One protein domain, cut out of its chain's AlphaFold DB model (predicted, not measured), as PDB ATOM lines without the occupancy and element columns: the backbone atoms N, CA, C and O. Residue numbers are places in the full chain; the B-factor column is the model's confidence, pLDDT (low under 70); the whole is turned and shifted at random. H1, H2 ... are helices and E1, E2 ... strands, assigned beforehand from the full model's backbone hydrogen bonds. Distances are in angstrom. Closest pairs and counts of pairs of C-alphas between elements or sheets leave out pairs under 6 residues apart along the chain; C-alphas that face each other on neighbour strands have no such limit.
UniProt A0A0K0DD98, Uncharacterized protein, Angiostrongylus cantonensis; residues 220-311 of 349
ATOM      1  N   ARG A 220     305.597 361.216 173.163       86.00
ATOM      2  CA  ARG A 220     305.981 361.582 174.526       86.00
ATOM      3  C   ARG A 220     304.779 361.723 175.461       86.00
ATOM      4  O   ARG A 220     304.809 361.196 176.573       86.00
ATOM      5  N   LEU A 221     303.766 362.486 175.048       86.94
ATOM      6  CA  LEU A 221     302.580 362.740 175.865       86.94
ATOM      7  C   LEU A 221     301.775 361.463 176.088       86.94
ATOM      8  O   LEU A 221     301.291 361.240 177.189       86.94
ATOM      9  N   MET A 222     301.666 360.591 175.088       82.62
ATOM     10  CA  MET A 222     301.022 359.289 175.256       82.62
ATOM     11  C   MET A 222     301.760 358.412 176.265       82.62
ATOM     12  O   MET A 222     301.108 357.760 177.073       82.62
ATOM     13  N   ILE A 223     303.097 358.413 176.253       79.50
ATOM     14  CA  ILE A 223     303.896 357.695 177.253       79.50
ATOM     15  C   ILE A 223     303.601 358.238 178.661       79.50
ATOM     16  O   ILE A 223     303.338 357.450 179.566       79.50
ATOM     17  N   GLU A 224     303.553 359.564 178.855       79.88
ATOM     18  CA  GLU A 224     303.109 360.153 180.135       79.88
ATOM     19  C   GLU A 224     301.702 359.698 180.512       79.88
ATOM     20  O   GLU A 224     301.469 359.248 181.632       79.88
ATOM     21  N   LEU A 225     300.764 359.764 179.567       78.75
ATOM     22  CA  LEU A 225     299.372 359.419 179.817       78.75
ATOM     23  C   LEU A 225     299.210 357.947 180.213       78.75
ATOM     24  O   LEU A 225     298.505 357.679 181.181       78.75
ATOM     25  N   ARG A 226     299.914 357.018 179.551       74.81
ATOM     26  CA  ARG A 226     299.974 355.588 179.918       74.81
ATOM     27  C   ARG A 226     300.610 355.346 181.286       74.81
ATOM     28  O   ARG A 226     300.337 354.344 181.927       74.81
ATOM     29  N   HIS A 227     301.459 356.252 181.757       69.38
ATOM     30  CA  HIS A 227     302.011 356.162 183.106       69.38
ATOM     31  C   HIS A 227     301.105 356.776 184.177       69.38
ATOM     32  O   HIS A 227     301.161 356.334 185.321       69.38
ATOM     33  N   THR A 228     300.295 357.777 183.825       64.56
ATOM     34  CA  THR A 228     299.278 358.377 184.717       64.56
ATOM     35  C   THR A 228     297.955 357.604 184.736       64.56
ATOM     36  O   THR A 228     297.126 357.792 185.620       64.56
ATOM     37  N   LYS A 229     297.723 356.737 183.746       59.78
ATOM     38  CA  LYS A 229     296.563 355.852 183.651       59.78
ATOM     39  C   LYS A 229     297.077 354.430 183.533       59.78
ATOM     40  O   LYS A 229     297.657 354.105 182.510       59.78
ATOM     41  N   MET A 230     296.805 353.567 184.510       48.41
ATOM     42  CA  MET A 230     296.925 352.113 184.327       48.41
ATOM     43  C   MET A 230     295.872 351.615 183.314       48.41
ATOM     44  O   MET A 230     294.871 351.014 183.694       48.41
ATOM     45  N   GLN A 231     296.025 351.972 182.038       43.88
ATOM     46  CA  GLN A 231     295.194 351.552 180.909       43.88
ATOM     47  C   GLN A 231     296.088 351.320 179.689       43.88
ATOM     48  O   GLN A 231     296.809 352.227 179.266       43.88
ATOM     49  N   ASP A 232     296.013 350.103 179.149       42.06
ATOM     50  CA  ASP A 232     296.976 349.540 178.197       42.06
ATOM     51  C   ASP A 232     296.882 350.088 176.766       42.06
ATOM     52  O   ASP A 232     297.905 350.159 176.091       42.06
ATOM     53  N   ASP A 233     295.729 350.573 176.300       45.53
ATOM     54  CA  ASP A 233     295.555 350.846 174.868       45.53
ATOM     55  C   ASP A 233     295.087 352.272 174.572       45.53
ATOM     56  O   ASP A 233     293.908 352.610 174.643       45.53
ATOM     57  N   ASN A 234     296.033 353.127 174.179       47.12
ATOM     58  CA  ASN A 234     295.739 354.318 173.383       47.12
ATOM     59  C   ASN A 234     296.672 354.332 172.169       47.12
ATOM     60  O   ASN A 234     297.889 354.484 172.320       47.12
ATOM     61  N   ASP A 235     296.085 354.173 170.986       54.94
ATOM     62  CA  ASP A 235     296.707 354.425 169.686       54.94
ATOM     63  C   ASP A 235     296.900 355.946 169.451       54.94
ATOM     64  O   ASP A 235     296.175 356.776 170.010       54.94
ATOM     65  N   VAL A 236     297.874 356.328 168.615       57.06
ATOM     66  CA  VAL A 236     298.201 357.723 168.241       57.06
ATOM     67  C   VAL A 236     296.990 358.435 167.629       57.06
ATOM     68  O   VAL A 236     296.786 359.632 167.846       57.06
ATOM     69  N   SER A 237     296.169 357.704 166.874       56.66
ATOM     70  CA  SER A 237     294.936 358.216 166.267       56.66
ATOM     71  C   SER A 237     293.939 358.700 167.336       56.66
ATOM     72  O   SER A 237     293.423 359.817 167.260       56.66
ATOM     73  N   ASN A 238     293.771 357.921 168.406       69.06
ATOM     74  CA  ASN A 238     292.925 358.258 169.552       69.06
ATOM     75  C   ASN A 238     293.486 359.434 170.361       69.06
ATOM     76  O   ASN A 238     292.716 360.228 170.912       69.06
ATOM     77  N   PHE A 239     294.814 359.593 170.401       81.94
ATOM     78  CA  PHE A 239     295.446 360.730 171.067       81.94
ATOM     79  C   PHE A 239     295.047 362.066 170.435       81.94
ATOM     80  O   PHE A 239     294.647 362.972 171.162       81.94
ATOM     81  N   TRP A 240     295.112 362.215 169.108       85.06
ATOM     82  CA  TRP A 240     294.801 363.503 168.473       85.06
ATOM     83  C   TRP A 240     293.321 363.877 168.579       85.06
ATOM     84  O   TRP A 240     293.003 365.046 168.801       85.06
ATOM     85  N   THR A 241     292.416 362.897 168.538       84.06
ATOM     86  CA  THR A 241     290.988 363.109 168.833       84.06
ATOM     87  C   THR A 241     290.788 363.599 170.268       84.06
ATOM     88  O   THR A 241     290.097 364.587 170.521       84.06
ATOM     89  N   ALA A 242     291.462 362.970 171.234       83.44
ATOM     90  CA  ALA A 242     291.484 363.435 172.617       83.44
ATOM     91  C   ALA A 242     292.103 364.836 172.767       83.44
ATOM     92  O   ALA A 242     291.637 365.631 173.586       83.44
ATOM     93  N   PHE A 243     293.139 365.139 171.987       89.06
ATOM     94  CA  PHE A 243     293.844 366.415 171.996       89.06
ATOM     95  C   PHE A 243     292.946 367.567 171.544       89.06
ATOM     96  O   PHE A 243     293.051 368.651 172.099       89.06
ATOM     97  N   GLN A 244     292.001 367.357 170.627       88.25
ATOM     98  CA  GLN A 244     291.088 368.425 170.194       88.25
ATOM     99  C   GLN A 244     290.249 369.017 171.337       88.25
ATOM    100  O   GLN A 244     289.954 370.207 171.333       88.25
ATOM    101  N   SER A 245     289.880 368.204 172.331       85.75
ATOM    102  CA  SER A 245     289.037 368.639 173.459       85.75
ATOM    103  C   SER A 245     289.822 369.006 174.720       85.75
ATOM    104  O   SER A 245     289.286 369.640 175.630       85.75
ATOM    105  N   ARG A 246     291.076 368.554 174.827       88.38
ATOM    106  CA  ARG A 246     291.873 368.630 176.064       88.38
ATOM    107  C   ARG A 246     293.283 369.161 175.859       88.38
ATOM    108  O   ARG A 246     294.001 369.335 176.835       88.38
ATOM    109  N   GLY A 247     293.693 369.386 174.626       92.25
ATOM    110  CA  GLY A 247     295.000 369.893 174.255       92.25
ATOM    111  C   GLY A 247     294.940 371.345 173.808       92.25
ATOM    112  O   GLY A 247     293.905 371.863 173.393       92.25
ATOM    113  N   LYS A 248     296.092 371.999 173.878       95.25
ATOM    114  CA  LYS A 248     296.328 373.329 173.336       95.25
ATOM    115  C   LYS A 248     297.633 373.305 172.558       95.25
ATOM    116  O   LYS A 248     298.655 372.858 173.072       95.25
ATOM    117  N   SER A 249     297.576 373.789 171.323       95.56
ATOM    118  CA  SER A 249     298.737 374.055 170.474       95.56
ATOM    119  C   SER A 249     298.910 375.564 170.331       95.56
ATOM    120  O   SER A 249     297.913 376.290 170.276       95.56
ATOM    121  N   PHE A 250     300.155 376.028 170.308       95.00
ATOM    122  CA  PHE A 250     300.506 377.446 170.224       95.00
ATOM    123  C   PHE A 250     301.807 377.636 169.450       95.00
ATOM    124  O   PHE A 250     302.714 376.807 169.493       95.00
ATOM    125  N   THR A 251     301.897 378.748 168.727       94.38
ATOM    126  CA  THR A 251     303.041 379.098 167.865       94.38
ATOM    127  C   THR A 251     303.862 380.267 168.409       94.38
ATOM    128  O   THR A 251     304.868 380.645 167.817       94.38
ATOM    129  N   LYS A 252     303.451 380.839 169.542       94.12
ATOM    130  CA  LYS A 252     304.113 381.947 170.240       94.12
ATOM    131  C   LYS A 252     303.974 381.767 171.749       94.12
ATOM    132  O   LYS A 252     303.279 380.854 172.190       94.12
ATOM    133  N   ALA A 253     304.618 382.636 172.520       95.56
ATOM    134  CA  ALA A 253     304.442 382.665 173.964       95.56
ATOM    135  C   ALA A 253     302.960 382.868 174.335       95.56
ATOM    136  O   ALA A 253     302.306 383.783 173.826       95.56
ATOM    137  N   GLU A 254     302.444 382.013 175.215       96.25
ATOM    138  CA  GLU A 254     301.063 382.034 175.694       96.25
ATOM    139  C   GLU A 254     301.002 381.802 177.209       96.25
ATOM    140  O   GLU A 254     301.795 381.051 177.782       96.25
ATOM    141  N   GLN A 255     300.025 382.447 177.849       97.06
ATOM    142  CA  GLN A 255     299.600 382.135 179.208       97.06
ATOM    143  C   GLN A 255     298.379 381.219 179.133       97.06
ATOM    144  O   GLN A 255     297.381 381.551 178.494       97.06
ATOM    145  N   LEU A 256     298.465 380.074 179.797       96.25
ATOM    146  CA  LEU A 256     297.424 379.061 179.869       96.25
ATOM    147  C   LEU A 256     297.003 378.865 181.322       96.25
ATOM    148  O   LEU A 256     297.845 378.843 182.216       96.25
ATOM    149  N   THR A 257     295.715 378.641 181.551       96.31
ATOM    150  CA  THR A 257     295.206 378.252 182.869       96.31
ATOM    151  C   THR A 257     295.032 376.741 182.913       96.31
ATOM    152  O   THR A 257     294.342 376.161 182.074       96.31
ATOM    153  N   VAL A 258     295.642 376.096 183.905       95.50
ATOM    154  CA  VAL A 258     295.374 374.703 184.267       95.50
ATOM    155  C   VAL A 258     294.174 374.696 185.219       95.50
ATOM    156  O   VAL A 258     294.308 375.181 186.345       95.50
ATOM    157  N   PRO A 259     293.007 374.162 184.815       91.69
ATOM    158  CA  PRO A 259     291.812 374.190 185.654       91.69
ATOM    159  C   PRO A 259     291.950 373.321 186.904       91.69
ATOM    160  O   PRO A 259     292.677 372.324 186.907       91.69
ATOM    161  N   GLU A 260     291.182 373.648 187.940       91.69
ATOM    162  CA  GLU A 260     291.038 372.795 189.119       91.69
ATOM    163  C   GLU A 260     290.624 371.360 188.735       91.69
ATOM    164  O   GLU A 260     289.881 371.125 187.778       91.69
ATOM    165  N   GLY A 261     291.167 370.372 189.453       87.00
ATOM    166  CA  GLY A 261     290.921 368.955 189.172       87.00
ATOM    167  C   GLY A 261     291.601 368.431 187.899       87.00
ATOM    168  O   GLY A 261     291.344 367.293 187.496       87.00
ATOM    169  N   ARG A 262     292.479 369.218 187.262       89.88
ATOM    170  CA  ARG A 262     293.280 368.790 186.108       89.88
ATOM    171  C   ARG A 262     294.778 368.887 186.344       89.88
ATOM    172  O   ARG A 262     295.260 369.560 187.252       89.88
ATOM    173  N   VAL A 263     295.502 368.191 185.478       91.12
ATOM    174  CA  VAL A 263     296.956 368.218 185.384       91.12
ATOM    175  C   VAL A 263     297.347 368.635 183.969       91.12
ATOM    176  O   VAL A 263     296.893 368.036 182.994       91.12
ATOM    177  N   GLY A 264     298.169 369.676 183.860       92.19
ATOM    178  CA  GLY A 264     298.814 370.096 182.624       92.19
ATOM    179  C   GLY A 264     300.096 369.300 182.387       92.19
ATOM    180  O   GLY A 264     300.991 369.293 183.233       92.19
ATOM    181  N   ILE A 265     300.183 368.645 181.232       90.94
ATOM    182  CA  ILE A 265     301.346 367.882 180.773       90.94
ATOM    183  C   ILE A 265     301.898 368.575 179.528       90.94
ATOM    184  O   ILE A 265     301.186 368.774 178.542       90.94
ATOM    185  N   VAL A 266     303.166 368.969 179.584       91.25
ATOM    186  CA  VAL A 266     303.818 369.781 178.552       91.25
ATOM    187  C   VAL A 266     304.576 368.891 177.563       91.25
ATOM    188  O   VAL A 266     305.268 367.955 177.965       91.25
ATOM    189  N   GLY A 267     304.447 369.173 176.262       91.81
ATOM    190  CA  GLY A 267     305.152 368.455 175.200       91.81
ATOM    191  C   GLY A 267     306.675 368.633 175.260       91.81
ATOM    192  O   GLY A 267     307.195 369.617 175.784       91.81
ATOM    193  N   CYS A 268     307.422 367.687 174.686       89.12
ATOM    194  CA  CYS A 268     308.891 367.702 174.720       89.12
ATOM    195  C   CYS A 268     309.555 368.785 173.860       89.12
ATOM    196  O   CYS A 268     310.759 368.983 173.991       89.12
ATOM    197  N   TRP A 269     308.800 369.492 173.014       92.06
ATOM    198  CA  TRP A 269     309.287 370.610 172.197       92.06
ATOM    199  C   TRP A 269     308.665 371.949 172.623       92.06
ATOM    200  O   TRP A 269     308.472 372.867 171.827       92.06
ATOM    201  N   THR A 270     308.341 372.052 173.911       91.62
ATOM    202  CA  THR A 270     307.743 373.226 174.550       91.62
ATOM    203  C   THR A 270     308.610 373.675 175.723       91.62
ATOM    204  O   THR A 270     309.123 372.846 176.479       91.62
ATOM    205  N   GLN A 271     308.772 374.985 175.892       90.69
ATOM    206  CA  GLN A 271     309.466 375.584 177.029       90.69
ATOM    207  C   GLN A 271     308.462 376.136 178.035       90.69
ATOM    208  O   GLN A 271     307.515 376.824 177.665       90.69
ATOM    209  N   ILE A 272     308.685 375.833 179.315       91.00
ATOM    210  CA  ILE A 272     307.959 376.433 180.436       91.00
ATOM    211  C   ILE A 272     308.778 377.628 180.914       91.00
ATOM    212  O   ILE A 272     309.906 377.453 181.383       91.00
ATOM    213  N   THR A 273     308.216 378.826 180.810       90.44
ATOM    214  CA  THR A 273     308.882 380.061 181.240       90.44
ATOM    215  C   THR A 273     308.530 380.405 182.685       90.44
ATOM    216  O   THR A 273     309.399 380.823 183.452       90.44
ATOM    217  N   LEU A 274     307.278 380.172 183.095       92.81
ATOM    218  CA  LEU A 274     306.806 380.415 184.456       92.81
ATOM    219  C   LEU A 274     305.620 379.509 184.808       92.81
ATOM    220  O   LEU A 274     304.812 379.163 183.948       92.81
ATOM    221  N   VAL A 275     305.493 379.174 186.093       94.31
ATOM    222  CA  VAL A 275     304.287 378.571 186.674       94.31
ATOM    223  C   VAL A 275     303.928 379.302 187.964       94.31
ATOM    224  O   VAL A 275     304.811 379.570 188.787       94.31
ATOM    225  N   SER A 276     302.641 379.605 188.148       93.31
ATOM    226  CA  SER A 276     302.100 380.245 189.347       93.31
ATOM    227  C   SER A 276     300.881 379.476 189.883       93.31
ATOM    228  O   SER A 276     299.921 379.305 189.138       93.31
ATOM    229  N   PRO A 277     300.880 379.022 191.151       93.31
ATOM    230  CA  PRO A 277     301.996 379.066 192.094       93.31
ATOM    231  C   PRO A 277     303.106 378.082 191.690       93.31
ATOM    232  O   PRO A 277     302.839 377.025 191.130       93.31
ATOM    233  N   ARG A 278     304.367 378.365 192.045       87.75
ATOM    234  CA  ARG A 278     305.488 377.441 191.756       87.75
ATOM    235  C   ARG A 278     305.290 376.045 192.355       87.75
ATOM    236  O   ARG A 278     305.758 375.065 191.786       87.75
ATOM    237  N   ALA A 279     304.578 375.959 193.480       88.44
ATOM    238  CA  ALA A 279     304.234 374.702 194.143       88.44
ATOM    239  C   ALA A 279     303.276 373.809 193.327       88.44
ATOM    240  O   ALA A 279     303.119 372.638 193.660       88.44
ATOM    241  N   ALA A 280     302.651 374.337 192.266       90.19
ATOM    242  CA  ALA A 280     301.813 373.558 191.359       90.19
ATOM    243  C   ALA A 280     302.619 372.569 190.503       90.19
ATOM    244  O   ALA A 280     302.047 371.601 190.004       90.19
ATOM    245  N   VAL A 281     303.923 372.802 190.324       88.88
ATOM    246  CA  VAL A 281     304.804 371.899 189.576       88.88
ATOM    247  C   VAL A 281     305.275 370.781 190.494       88.88
ATOM    248  O   VAL A 281     305.926 371.039 191.508       88.88
ATOM    249  N   ASP A 282     304.986 369.536 190.131       82.12
ATOM    250  CA  ASP A 282     305.485 368.387 190.879       82.12
ATOM    251  C   ASP A 282     306.847 367.877 190.372       82.12
ATOM    252  O   ASP A 282     307.460 368.417 189.448       82.12
ATOM    253  N   GLY A 283     307.365 366.824 191.013       72.75
ATOM    254  CA  GLY A 283     308.662 366.231 190.666       72.75
ATOM    255  C   GLY A 283     308.728 365.612 189.264       72.75
ATOM    256  O   GLY A 283     309.828 365.275 188.818       72.75
ATOM    257  N   CYS A 284     307.583 365.474 188.592       75.38
ATOM    258  CA  CYS A 284     307.447 364.976 187.231       75.38
ATOM    259  C   CYS A 284     307.286 366.093 186.193       75.38
ATOM    260  O   CYS A 284     307.088 365.802 185.015       75.38
ATOM    261  N   LEU A 285     307.380 367.360 186.621       80.75
ATOM    262  CA  LEU A 285     307.093 368.543 185.804       80.75
ATOM    263  C   LEU A 285     305.636 368.608 185.325       80.75
ATOM    264  O   LEU A 285     305.323 369.330 184.378       80.75
ATOM    265  N   HIS A 286     304.738 367.881 185.989       87.75
ATOM    266  CA  HIS A 286     303.305 368.034 185.794       87.75
ATOM    267  C   HIS A 286     302.824 369.272 186.551       87.75
ATOM    268  O   HIS A 286     303.269 369.535 187.671       87.75
ATOM    269  N   ILE A 287     301.909 370.033 185.951       92.00
ATOM    270  CA  ILE A 287     301.358 371.251 186.550       92.00
ATOM    271  C   ILE A 287     299.963 370.944 187.084       92.00
ATOM    272  O   ILE A 287     299.046 370.683 186.310       92.00
ATOM    273  N   ARG A 288     299.787 370.961 188.403       92.44
ATOM    274  CA  ARG A 288     298.501 370.690 189.059       92.44
ATOM    275  C   ARG A 288     297.658 371.957 189.105       92.44
ATOM    276  O   ARG A 288     298.110 372.974 189.618       92.44
ATOM    277  N   GLY A 289     296.434 371.884 188.593       91.88
ATOM    278  CA  GLY A 289     295.492 372.991 188.684       91.88
ATOM    279  C   GLY A 289     294.845 373.104 190.074       91.88
ATOM    280  O   GLY A 289     294.725 372.087 190.769       91.88
ATOM    281  N   PRO A 290     294.386 374.304 190.473       95.00
ATOM    282  CA  PRO A 290     294.395 375.543 189.690       95.00
ATOM    283  C   PRO A 290     295.787 376.201 189.635       95.00
ATOM    284  O   PRO A 290     296.425 376.402 190.668       95.00
ATOM    285  N   ALA A 291     296.263 376.527 188.429       96.56
ATOM    286  CA  ALA A 291     297.553 377.191 188.216       96.56
ATOM    287  C   ALA A 291     297.606 377.924 186.869       96.56
ATOM    288  O   ALA A 291     296.997 377.483 185.895       96.56
ATOM    289  N   ASP A 292     298.406 378.982 186.797       96.88
ATOM    290  CA  ASP A 292     298.772 379.648 185.552       96.88
ATOM    291  C   ASP A 292     300.125 379.137 185.049       96.88
ATOM    292  O   ASP A 292     301.088 378.985 185.807       96.88
ATOM    293  N   LEU A 293     300.187 378.874 183.749       95.88
ATOM    294  CA  LEU A 293     301.311 378.286 183.040       95.88
ATOM    295  C   LEU A 293     301.690 379.191 181.866       95.88
ATOM    296  O   LEU A 293     300.907 379.358 180.934       95.88
ATOM    297  N   TRP A 294     302.905 379.730 181.878       96.19
ATOM    298  CA  TRP A 294     303.468 380.460 180.746       96.19
ATOM    299  C   TRP A 294     304.390 379.542 179.963       96.19
ATOM    300  O   TRP A 294     305.311 378.929 180.516       96.19
ATOM    301  N   VAL A 295     304.119 379.440 178.668       94.88
ATOM    302  CA  VAL A 295     304.797 378.520 177.760       94.88
ATOM    303  C   VAL A 295     305.091 379.179 176.430       94.88
ATOM    304  O   VAL A 295     304.371 380.068 175.989       94.88
ATOM    305  N   GLU A 296     306.136 378.706 175.767       94.25
ATOM    306  CA  GLU A 296     306.457 379.067 174.391       94.25
ATOM    307  C   GLU A 296     306.992 377.850 173.624       94.25
ATOM    308  O   GLU A 296     307.471 376.889 174.242       94.25
ATOM    309  N   PRO A 297     306.880 377.823 172.285       93.62
ATOM    310  CA  PRO A 297     307.494 376.765 171.496       93.62
ATOM    311  C   PRO A 297     309.005 376.769 171.708       93.62
ATOM    312  O   PRO A 297     309.618 377.832 171.778       93.62
ATOM    313  N   ALA A 298     309.628 375.591 171.773       91.94
ATOM    314  CA  ALA A 298     311.081 375.538 171.886       91.94
ATOM    315  C   ALA A 298     311.770 376.143 170.657       91.94
ATOM    316  O   ALA A 298     312.776 376.828 170.806       91.94
ATOM    317  N   ASP A 299     311.209 375.908 169.469       91.56
ATOM    318  CA  ASP A 299     311.676 376.418 168.182       91.56
ATOM    319  C   ASP A 299     310.501 377.052 167.434       91.56
ATOM    320  O   ASP A 299     309.428 376.457 167.380       91.56
ATOM    321  N   GLN A 300     310.701 378.207 166.802       90.25
ATOM    322  CA  GLN A 300     309.650 378.919 166.063       90.25
ATOM    323  C   GLN A 300     309.127 378.147 164.839       90.25
ATOM    324  O   GLN A 300     308.052 378.455 164.329       90.25
ATOM    325  N   ARG A 301     309.866 377.139 164.359       91.62
ATOM    326  CA  ARG A 301     309.487 376.320 163.198       91.62
ATOM    327  C   ARG A 301     308.378 375.307 163.488       91.62
ATOM    328  O   ARG A 301     307.781 374.803 162.542       91.62
ATOM    329  N   ALA A 302     308.101 374.989 164.754       92.50
ATOM    330  CA  ALA A 302     307.037 374.062 165.138       92.50
ATOM    331  C   ALA A 302     306.257 374.573 166.355       92.50
ATOM    332  O   ALA A 302     306.829 375.249 167.204       92.50
ATOM    333  N   PRO A 303     304.969 374.228 166.490       94.06
ATOM    334  CA  PRO A 303     304.195 374.624 167.654       94.06
ATOM    335  C   PRO A 303     304.653 373.903 168.929       94.06
ATOM    336  O   PRO A 303     305.076 372.741 168.904       94.06
ATOM    337  N   GLY A 304     304.494 374.592 170.057       94.38
ATOM    338  CA  GLY A 304     304.468 373.968 171.373       94.38
ATOM    339  C   GLY A 304     303.085 373.378 171.651       94.38
ATOM    340  O   GLY A 304     302.084 373.834 171.089       94.38
ATOM    341  N   ILE A 305     303.023 372.354 172.504       95.19
ATOM    342  CA  ILE A 305     301.767 371.713 172.894       95.19
ATOM    343  C   ILE A 305     301.692 371.452 174.399       95.19
ATOM    344  O   ILE A 305     302.676 371.093 175.049       95.19
ATOM    345  N   VAL A 306     300.485 371.586 174.944       94.62
ATOM    346  CA  VAL A 306     300.132 371.234 176.325       94.62
ATOM    347  C   VAL A 306     298.854 370.405 176.304       94.62
ATOM    348  O   VAL A 306     297.945 370.679 175.523       94.62
ATOM    349  N   PHE A 307     298.773 369.386 177.155       93.25
ATOM    350  CA  PHE A 307     297.605 368.525 177.302       93.25
ATOM    351  C   PHE A 307     297.074 368.560 178.737       93.25
ATOM    352  O   PHE A 307     297.843 368.444 179.686       93.25
ATOM    353  N   PHE A 308     295.759 368.701 178.899       92.19
ATOM    354  CA  PHE A 308     295.084 368.821 180.190       92.19
ATOM    355  C   PHE A 308     294.294 367.551 180.521       92.19
ATOM    356  O   PHE A 308     293.161 367.358 180.061       92.19
ATOM    357  N   GLU A 309     294.860 366.703 181.375       87.81
ATOM    358  CA  GLU A 309     294.239 365.449 181.805       87.81
ATOM    359  C   GLU A 309     293.447 365.624 183.111       87.81
ATOM    360  O   GLU A 309     293.780 366.462 183.951       87.81
ATOM    361  N   LYS A 310     292.367 364.852 183.286       84.00
ATOM    362  CA  LYS A 310     291.609 364.826 184.544       84.00
ATOM    363  C   LYS A 310     292.441 364.150 185.633       84.00
ATOM    364  O   LYS A 310     292.955 363.052 185.429       84.00
ATOM    365  N   ARG A 311     292.505 364.765 186.811       71.56
ATOM    366  CA  ARG A 311     293.122 364.172 187.997       71.56
ATOM    367  C   ARG A 311     292.186 363.094 188.557       71.56
ATOM    368  O   ARG A 311     291.024 363.384 188.833       71.56
TER     369      ARG A 311
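What this domain is: This is residues 220 to 311 of the 349 residues of an uncharacterized protein of Angiostrongylus cantonensis (UniProt A0A0K0DD98). Two small three-stranded sheets lie face to face in a sandwich, and two helices, H1 and H2, pack on the outer side of the sheet E1 E6 E3. The printed part has 92 residues with two named helices followed by six named strands; both sheets, E1 - E6 - E3 and E2 - E5 - E4, are antiparallel, and the class is mixed. The whole is compact, with a radius of gyration of the C-alphas of 12.6 A and spans of 33 by 31 by 22 A.

How they stand to each other: H1, residues 220 to 228, and H2, residues 236 to 246, are close but not clearly touching, with closest C-alphas Met 222 and Phe 239 7.1 A apart, and about perpendicular at 79 degrees. Every O i to N i+4 pair is within hydrogen-bond range in H1, and 6 of 7 in H2. E1, residues 247 to 250, is antiparallel to E6, residues 304 to 310, with N 248 and O 306 2.8 A apart. E3, residues 262 to 266, is antiparallel to E6 on its other side, with N 265 and O 307 at 2.8 A. Both helices are on the same face of this sheet; the closest C-alphas of H2 and E6 are Arg 246 and Phe 308, 5.2 A. In the other sheet, E5, residues 291 to 297, is antiparallel to E2, residues 254 to 258, with N 256 and O 293 at 2.8 A, and forms a hairpin with E4, residues 270 to 276, with N 294 and O 274 at 2.9 A.

Where its parts are: H1 begins at C-alpha 220 (305.981, 361.582, 174.526), and E6, 20.6 A long, ends at C-alpha 310 (291.609, 364.826, 184.544). H2 measures 14.8 A, E4 17.3 A and E5 19.5 A.

The domain as a whole: The printed part has no cut. The link E4 to E5 is long, 14 residues. Residues 227 to 238 have pLDDT under 70.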